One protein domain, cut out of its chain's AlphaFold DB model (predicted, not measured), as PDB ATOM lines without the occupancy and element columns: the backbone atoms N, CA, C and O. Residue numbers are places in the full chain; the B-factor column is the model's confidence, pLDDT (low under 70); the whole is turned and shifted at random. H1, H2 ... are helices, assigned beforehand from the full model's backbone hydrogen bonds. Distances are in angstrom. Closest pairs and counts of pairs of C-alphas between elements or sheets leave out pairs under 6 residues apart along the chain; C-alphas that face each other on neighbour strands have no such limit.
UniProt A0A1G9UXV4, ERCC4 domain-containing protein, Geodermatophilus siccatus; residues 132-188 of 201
ATOM      1  N   ALA A 132     159.953 141.631 177.118       78.56
ATOM      2  CA  ALA A 132     159.616 142.581 178.167       78.56
ATOM      3  C   ALA A 132     159.298 141.944 179.535       78.56
ATOM      4  O   ALA A 132     159.837 142.384 180.550       78.56
ATOM      5  N   LEU A 133     158.471 140.890 179.584       83.19
ATOM      6  CA  LEU A 133     158.071 140.258 180.848       83.19
ATOM      7  C   LEU A 133     159.258 139.611 181.552       83.19
ATOM      8  O   LEU A 133     159.370 139.699 182.775       83.19
ATOM      9  N   HIS A 134     160.147 138.969 180.792       82.31
ATOM     10  CA  HIS A 134     161.334 138.335 181.361       82.31
ATOM     11  C   HIS A 134     162.330 139.376 181.870       82.31
ATOM     12  O   HIS A 134     162.892 139.199 182.949       82.31
ATOM     13  N   VAL A 135     162.567 140.451 181.105       86.50
ATOM     14  CA  VAL A 135     163.473 141.528 181.537       86.50
ATOM     15  C   VAL A 135     163.005 142.100 182.875       86.50
ATOM     16  O   VAL A 135     163.803 142.198 183.803       86.50
ATOM     17  N   LEU A 136     161.708 142.387 183.009       88.12
ATOM     18  CA  LEU A 136     161.140 142.905 184.254       88.12
ATOM     19  C   LEU A 136     161.225 141.899 185.407       88.12
ATOM     20  O   LEU A 136     161.568 142.291 186.513       88.12
ATOM     21  N   GLN A 137     160.985 140.609 185.159       89.75
ATOM     22  CA  GLN A 137     161.107 139.557 186.183       89.75
ATOM     23  C   GLN A 137     162.551 139.287 186.635       89.75
ATOM     24  O   GLN A 137     162.767 138.603 187.632       89.75
ATOM     25  N   GLY A 138     163.549 139.816 185.919       88.44
ATOM     26  CA  GLY A 138     164.938 139.834 186.376       88.44
ATOM     27  C   GLY A 138     165.215 140.878 187.463       88.44
ATOM     28  O   GLY A 138     166.274 140.828 188.086       88.44
ATOM     29  N   LEU A 139     164.294 141.820 187.696       89.50
ATOM     30  CA  LEU A 139     164.431 142.865 188.705       89.50
ATOM     31  C   LEU A 139     163.898 142.382 190.060       89.50
ATOM     32  O   LEU A 139     162.838 141.758 190.153       89.50
ATOM     33  N   ALA A 140     164.634 142.697 191.127       90.38
ATOM     34  CA  ALA A 140     164.277 142.296 192.483       90.38
ATOM     35  C   ALA A 140     162.857 142.764 192.854       90.38
ATOM     36  O   ALA A 140     162.510 143.932 192.692       90.38
ATOM     37  N   GLY A 141     162.036 141.842 193.361       90.19
ATOM     38  CA  GLY A 141     160.662 142.130 193.783       90.19
ATOM     39  C   GLY A 141     159.616 142.145 192.660       90.19
ATOM     40  O   GLY A 141     158.440 142.368 192.946       90.19
ATOM     41  N   ILE A 142     159.988 141.867 191.404       91.50
ATOM     42  CA  ILE A 142     159.042 141.836 190.281       91.50
ATOM     43  C   ILE A 142     158.726 140.397 189.869       91.50
ATOM     44  O   ILE A 142     159.504 139.717 189.212       91.50
ATOM     45  N   GLY A 143     157.529 139.934 190.237       85.31
ATOM     46  CA  GLY A 143     156.972 138.663 189.761       85.31
ATOM     47  C   GLY A 143     156.178 138.799 188.449       85.31
ATOM     48  O   GLY A 143     155.867 139.916 188.025       85.31
ATOM     49  N   PRO A 144     155.744 137.680 187.840       85.06
ATOM     50  CA  PRO A 144     155.082 137.656 186.529       85.06
ATOM     51  C   PRO A 144     153.815 138.520 186.453       85.06
ATOM     52  O   PRO A 144     153.593 139.211 185.463       85.06
ATOM     53  N   ARG A 145     153.006 138.557 187.523       88.44
ATOM     54  CA  ARG A 145     151.795 139.397 187.578       88.44
ATOM     55  C   ARG A 145     152.108 140.893 187.601       88.44
ATOM     56  O   ARG A 145     151.385 141.683 187.006       88.44
ATOM     57  N   LEU A 146     153.157 141.302 188.319       90.56
ATOM     58  CA  LEU A 146     153.561 142.708 188.364       90.56
ATOM     59  C   LEU A 146     154.217 143.118 187.041       90.56
ATOM     60  O   LEU A 146     153.886 144.179 186.529       90.56
ATOM     61  N   ALA A 147     155.052 142.255 186.458       89.88
ATOM     62  CA  ALA A 147     155.615 142.464 185.128       89.88
ATOM     63  C   ALA A 147     154.520 142.644 184.061       89.88
ATOM     64  O   ALA A 147     154.609 143.578 183.272       89.88
ATOM     65  N   GLY A 148     153.466 141.816 184.088       86.50
ATOM     66  CA  GLY A 148     152.294 141.958 183.213       86.50
ATOM     67  C   GLY A 148     151.655 143.339 183.316       86.50
ATOM     68  O   GLY A 148     151.591 144.058 182.324       86.50
ATOM     69  N   ARG A 149     151.314 143.763 184.539       93.25
ATOM     70  CA  ARG A 149     150.734 145.095 184.788       93.25
ATOM     71  C   ARG A 149     151.639 146.241 184.338       93.25
ATOM     72  O   ARG A 149     151.134 147.244 183.856       93.25
ATOM     73  N   ILE A 150     152.958 146.119 184.501       91.25
ATOM     74  CA  ILE A 150     153.918 147.137 184.045       91.25
ATOM     75  C   ILE A 150     153.904 147.228 182.514       91.25
ATOM     76  O   ILE A 150     153.812 148.329 181.979       91.25
ATOM     77  N   VAL A 151     153.960 146.090 181.814       87.69
ATOM     78  CA  VAL A 151     153.942 146.066 180.342       87.69
ATOM     79  C   VAL A 151     152.624 146.598 179.792       87.69
ATOM     80  O   VAL A 151     152.640 147.385 178.853       87.69
ATOM     81  N   GLU A 152     151.498 146.205 180.388       87.06
ATOM     82  CA  GLU A 152     150.170 146.717 180.040       87.06
ATOM     83  C   GLU A 152     150.066 148.223 180.306       87.06
ATOM     84  O   GLU A 152     149.579 148.967 179.465       87.06
ATOM     85  N   HIS A 153     150.560 148.712 181.444       90.75
ATOM     86  CA  HIS A 153     150.461 150.129 181.784       90.75
ATOM     87  C   HIS A 153     151.272 151.022 180.838       90.75
ATOM     88  O   HIS A 153     150.776 152.046 180.376       90.75
ATOM     89  N   PHE A 154     152.510 150.631 180.529       87.62
ATOM     90  CA  PHE A 154     153.404 151.410 179.668       87.62
ATOM     91  C   PHE A 154     153.310 151.036 178.187       87.62
ATOM     92  O   PHE A 154     154.050 151.594 177.378       87.62
ATOM     93  N   GLN A 155     152.415 150.106 177.829       81.81
ATOM     94  CA  GLN A 155     152.253 149.596 176.465       81.81
ATOM     95  C   GLN A 155     153.599 149.140 175.872       81.81
ATOM     96  O   GLN A 155     153.939 149.444 174.728       81.81
ATOM     97  N   GLY A 156     154.398 148.424 176.669       80.19
ATOM     98  CA  GLY A 156     155.756 148.022 176.302       80.19
ATOM     99  C   GLY A 156     156.686 147.858 177.498       80.19
ATOM    100  O   GLY A 156     156.271 147.913 178.652       80.19
ATOM    101  N   LEU A 157     157.969 147.627 177.222       85.56
ATOM    102  CA  LEU A 157     158.999 147.571 178.258       85.56
ATOM    103  C   LEU A 157     159.448 149.001 178.612       85.56
ATOM    104  O   LEU A 157     160.064 149.644 177.766       85.56
ATOM    105  N   PRO A 158     159.225 149.509 179.840       86.25
ATOM    106  CA  PRO A 158     159.637 150.864 180.222       86.25
ATOM    107  C   PRO A 158     161.131 150.937 180.594       86.25
ATOM    108  O   PRO A 158     161.511 151.536 181.597       86.25
ATOM    109  N   ILE A 159     161.988 150.272 179.820       84.88
ATOM    110  CA  ILE A 159     163.445 150.277 179.981       84.88
ATOM    111  C   ILE A 159     164.039 150.550 178.609       84.88
ATOM    112  O   ILE A 159     163.714 149.861 177.647       84.88
ATOM    113  N   ALA A 160     164.932 151.530 178.531       83.75
ATOM    114  CA  ALA A 160     165.611 151.908 177.302       83.75
ATOM    115  C   ALA A 160     167.129 151.789 177.459       83.75
ATOM    116  O   ALA A 160     167.669 151.870 178.565       83.75
ATOM    117  N   TRP A 161     167.820 151.632 176.332       84.56
ATOM    118  CA  TRP A 161     169.266 151.803 176.286       84.56
ATOM    119  C   TRP A 161     169.623 153.274 176.511       84.56
ATOM    120  O   TRP A 161     169.004 154.166 175.938       84.56
ATOM    121  N   THR A 162     170.659 153.523 177.307       88.75
ATOM    122  CA  THR A 162     171.252 154.861 177.484       88.75
ATOM    123  C   THR A 162     172.413 155.117 176.520       88.75
ATOM    124  O   THR A 162     173.084 156.137 176.622       88.75
ATOM    125  N   VAL A 163     172.684 154.165 175.627       90.50
ATOM    126  CA  VAL A 163     173.796 154.152 174.675       90.50
ATOM    127  C   VAL A 163     173.269 153.888 173.271       90.50
ATOM    128  O   VAL A 163     172.217 153.274 173.085       90.50
ATOM    129  N   THR A 164     174.016 154.340 172.274       89.88
ATOM    130  CA  THR A 164     173.709 154.135 170.859       89.88
ATOM    131  C   THR A 164     174.069 152.721 170.394       89.88
ATOM    132  O   THR A 164     174.931 152.050 170.963       89.88
ATOM    133  N   GLU A 165     173.469 152.279 169.284       90.25
ATOM    134  CA  GLU A 165     173.822 151.008 168.634       90.25
ATOM    135  C   GLU A 165     175.323 150.932 168.292       90.25
ATOM    136  O   GLU A 165     175.950 149.882 168.432       90.25
ATOM    137  N   ARG A 166     175.926 152.061 167.895       92.81
ATOM    138  CA  ARG A 166     177.360 152.141 167.580       92.81
ATOM    139  C   ARG A 166     178.229 151.920 168.816       92.81
ATOM    140  O   ARG A 166     179.238 151.229 168.728       92.81
ATOM    141  N   GLU A 167     177.845 152.499 169.951       93.94
ATOM    142  CA  GLU A 167     178.539 152.292 171.227       93.94
ATOM    143  C   GLU A 167     178.386 150.846 171.711       93.94
ATOM    144  O   GLU A 167     179.362 150.250 172.158       93.94
ATOM    145  N   LEU A 168     177.209 150.234 171.529       92.88
ATOM    146  CA  LEU A 168     177.011 148.802 171.792       92.88
ATOM    147  C   LEU A 168     177.915 147.922 170.919       92.88
ATOM    148  O   LEU A 168     178.496 146.960 171.417       92.88
ATOM    149  N   ALA A 169     178.065 148.254 169.635       95.62
ATOM    150  CA  ALA A 169     178.917 147.516 168.703       95.62
ATOM    151  C   ALA A 169     180.428 147.646 169.000       95.62
ATOM    152  O   ALA A 169     181.231 146.905 168.437       95.62
ATOM    153  N   ALA A 170     180.830 148.579 169.867       94.94
ATOM    154  CA  ALA A 170     182.225 148.737 170.277       94.94
ATOM    155  C   ALA A 170     182.656 147.709 171.344       94.94
ATOM    156  O   ALA A 170     183.851 147.529 171.578       94.94
ATOM    157  N   VAL A 171     181.706 147.021 171.992       95.00
ATOM    158  CA  VAL A 171     181.998 146.011 173.017       95.00
ATOM    159  C   VAL A 171     182.553 144.737 172.360       95.00
ATOM    160  O   VAL A 171     181.896 144.172 171.478       95.00
ATOM    161  N   PRO A 172     183.716 144.212 172.802       93.56
ATOM    162  CA  PRO A 172     184.258 142.958 172.282       93.56
ATOM    163  C   PRO A 172     183.231 141.819 172.332       93.56
ATOM    164  O   PRO A 172     182.700 141.478 173.387       93.56
ATOM    165  N   GLY A 173     182.937 141.224 171.172       90.38
ATOM    166  CA  GLY A 173     181.934 140.160 171.030       90.38
ATOM    167  C   GLY A 173     180.527 140.626 170.627       90.38
ATOM    168  O   GLY A 173     179.663 139.778 170.363       90.38
ATOM    169  N   ILE A 174     180.287 141.936 170.499       92.25
ATOM    170  CA  ILE A 174     179.036 142.508 169.985       92.25
ATOM    171  C   ILE A 174     179.292 143.136 168.611       92.25
ATOM    172  O   ILE A 174     179.726 144.269 168.493       92.25
ATOM    173  N   GLY A 175     179.009 142.387 167.543       91.94
ATOM    174  CA  GLY A 175     179.033 142.933 166.181       91.94
ATOM    175  C   GLY A 175     177.785 143.769 165.853       91.94
ATOM    176  O   GLY A 175     176.790 143.683 166.578       91.94
ATOM    177  N   PRO A 176     177.769 144.487 164.714       90.69
ATOM    178  CA  PRO A 176     176.668 145.379 164.324       90.69
ATOM    179  C   PRO A 176     175.305 144.671 164.294       90.69
ATOM    180  O   PRO A 176     174.319 145.178 164.812       90.69
ATOM    181  N   VAL A 177     175.254 143.427 163.806       91.12
ATOM    182  CA  VAL A 177     174.016 142.624 163.797       91.12
ATOM    183  C   VAL A 177     173.490 142.351 165.213       91.12
ATOM    184  O   VAL A 177     172.281 142.367 165.441       91.12
ATOM    185  N   ARG A 178     174.382 142.082 166.177       89.12
ATOM    186  CA  ARG A 178     173.990 141.862 167.579       89.12
ATOM    187  C   ARG A 178     173.574 143.175 168.235       89.12
ATOM    188  O   ARG A 178     172.575 143.175 168.944       89.12
ATOM    189  N   ALA A 179     174.290 144.265 167.966       90.50
ATOM    190  CA  ALA A 179     173.973 145.592 168.486       90.50
ATOM    191  C   ALA A 179     172.581 146.065 168.040       90.50
ATOM    192  O   ALA A 179     171.786 146.487 168.880       90.50
ATOM    193  N   LYS A 180     172.244 145.895 166.755       87.81
ATOM    194  CA  LYS A 180     170.910 146.196 166.221       87.81
ATOM    195  C   LYS A 180     169.813 145.409 166.936       87.81
ATOM    196  O   LYS A 180     168.889 145.995 167.488       87.81
ATOM    197  N   ARG A 181     169.960 144.080 167.016       84.75
ATOM    198  CA  ARG A 181     168.991 143.208 167.710       84.75
ATOM    199  C   ARG A 181     168.815 143.575 169.183       84.75
ATOM    200  O   ARG A 181     167.703 143.516 169.696       84.75
ATOM    201  N   LEU A 182     169.901 143.929 169.873       84.69
ATOM    202  CA  LEU A 182     169.846 144.377 171.267       84.69
ATOM    203  C   LEU A 182     169.079 145.697 171.383       84.69
ATOM    204  O   LEU A 182     168.170 145.800 172.211       84.69
ATOM    205  N   SER A 183     169.384 146.661 170.518       82.25
ATOM    206  CA  SER A 183     168.704 147.961 170.463       82.25
ATOM    207  C   SER A 183     167.198 147.796 170.233       82.25
ATOM    208  O   SER A 183     166.391 148.340 170.983       82.25
ATOM    209  N   GLU A 184     166.816 146.946 169.279       78.44
ATOM    210  CA  GLU A 184     165.418 146.623 168.969       78.44
ATOM    211  C   GLU A 184     164.709 145.875 170.110       78.44
ATOM    212  O   GLU A 184     163.516 146.077 170.328       78.44
ATOM    213  N   SER A 185     165.423 145.042 170.878       75.75
ATOM    214  CA  SER A 185     164.806 144.204 171.917       75.75
ATOM    215  C   SER A 185     164.229 144.985 173.103       75.75
ATOM    216  O   SER A 185     163.285 144.509 173.733       75.75
ATOM    217  N   LEU A 186     164.774 146.173 173.392       72.56
ATOM    218  CA  LEU A 186     164.262 147.077 174.429       72.56
ATOM    219  C   LEU A 186     163.404 148.215 173.856       72.56
ATOM    220  O   LEU A 186     162.657 148.839 174.596       72.56
ATOM    221  N   ALA A 187     163.444 148.460 172.543       64.69
ATOM    222  CA  ALA A 187     162.629 149.485 171.881       64.69
ATOM    223  C   ALA A 187     161.134 149.109 171.749       64.69
ATOM    224  O   ALA A 187     160.350 149.866 171.173       64.69
ATOM    225  N   GLY A 188     160.741 147.925 172.230       56.16
ATOM    226  CA  GLY A 188     159.429 147.329 172.008       56.16
ATOM    227  C   GLY A 188     158.271 148.130 172.606       56.16
ATOM    228  O   GLY A 188     157.994 148.030 173.803       56.16
TER     229      GLY A 188
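This is residues 132 to 188 of the 201 residues of the protein "ERCC4 domain-containing protein" of Geodermatophilus siccatus (UniProt A0A1G9UXV4). Two small lobes, H1 with H2 and H3 with H4, follow one another along the longest axis, joined by residues 155 to 164, and H4 runs back toward H1. The 57 printed residues, with four named helices and no named strand, are all helix in class and loose, with a radius of gyration of the C-alphas of 13.2 A and spans of 36 by 21 by 16 A.

H1, residues 132 to 137, touches H2, residues 144 to 154, opposite ways at a steep tilt of 45 degrees; their closest C-alphas, Leu 133 and Ala 147, are 5.4 A apart. H3, residues 165 to 168, touches H4, residues 176 to 186; their closest C-alphas, Glu 165 and Ala 179, are 5.4 A apart. H1 and H4 are close but not clearly touching, closest at the C-alphas of Ala 132 and Leu 186, 7.5 A apart. H2 is apart from H3 and H4. Every O i to N i+4 pair is within hydrogen-bond range in H1 and H2, and 6 of 7 in H4; H3 is too short for one.

H1 begins at C-alpha 132 (159.616, 142.581, 178.167). H2 is 15.5 A long and H4 16.1 A, ending at C-alpha 186 (164.262, 147.077, 174.429).

The printed part has no cut, and its links are short. Residues 187 to 188 are under pLDDT 70.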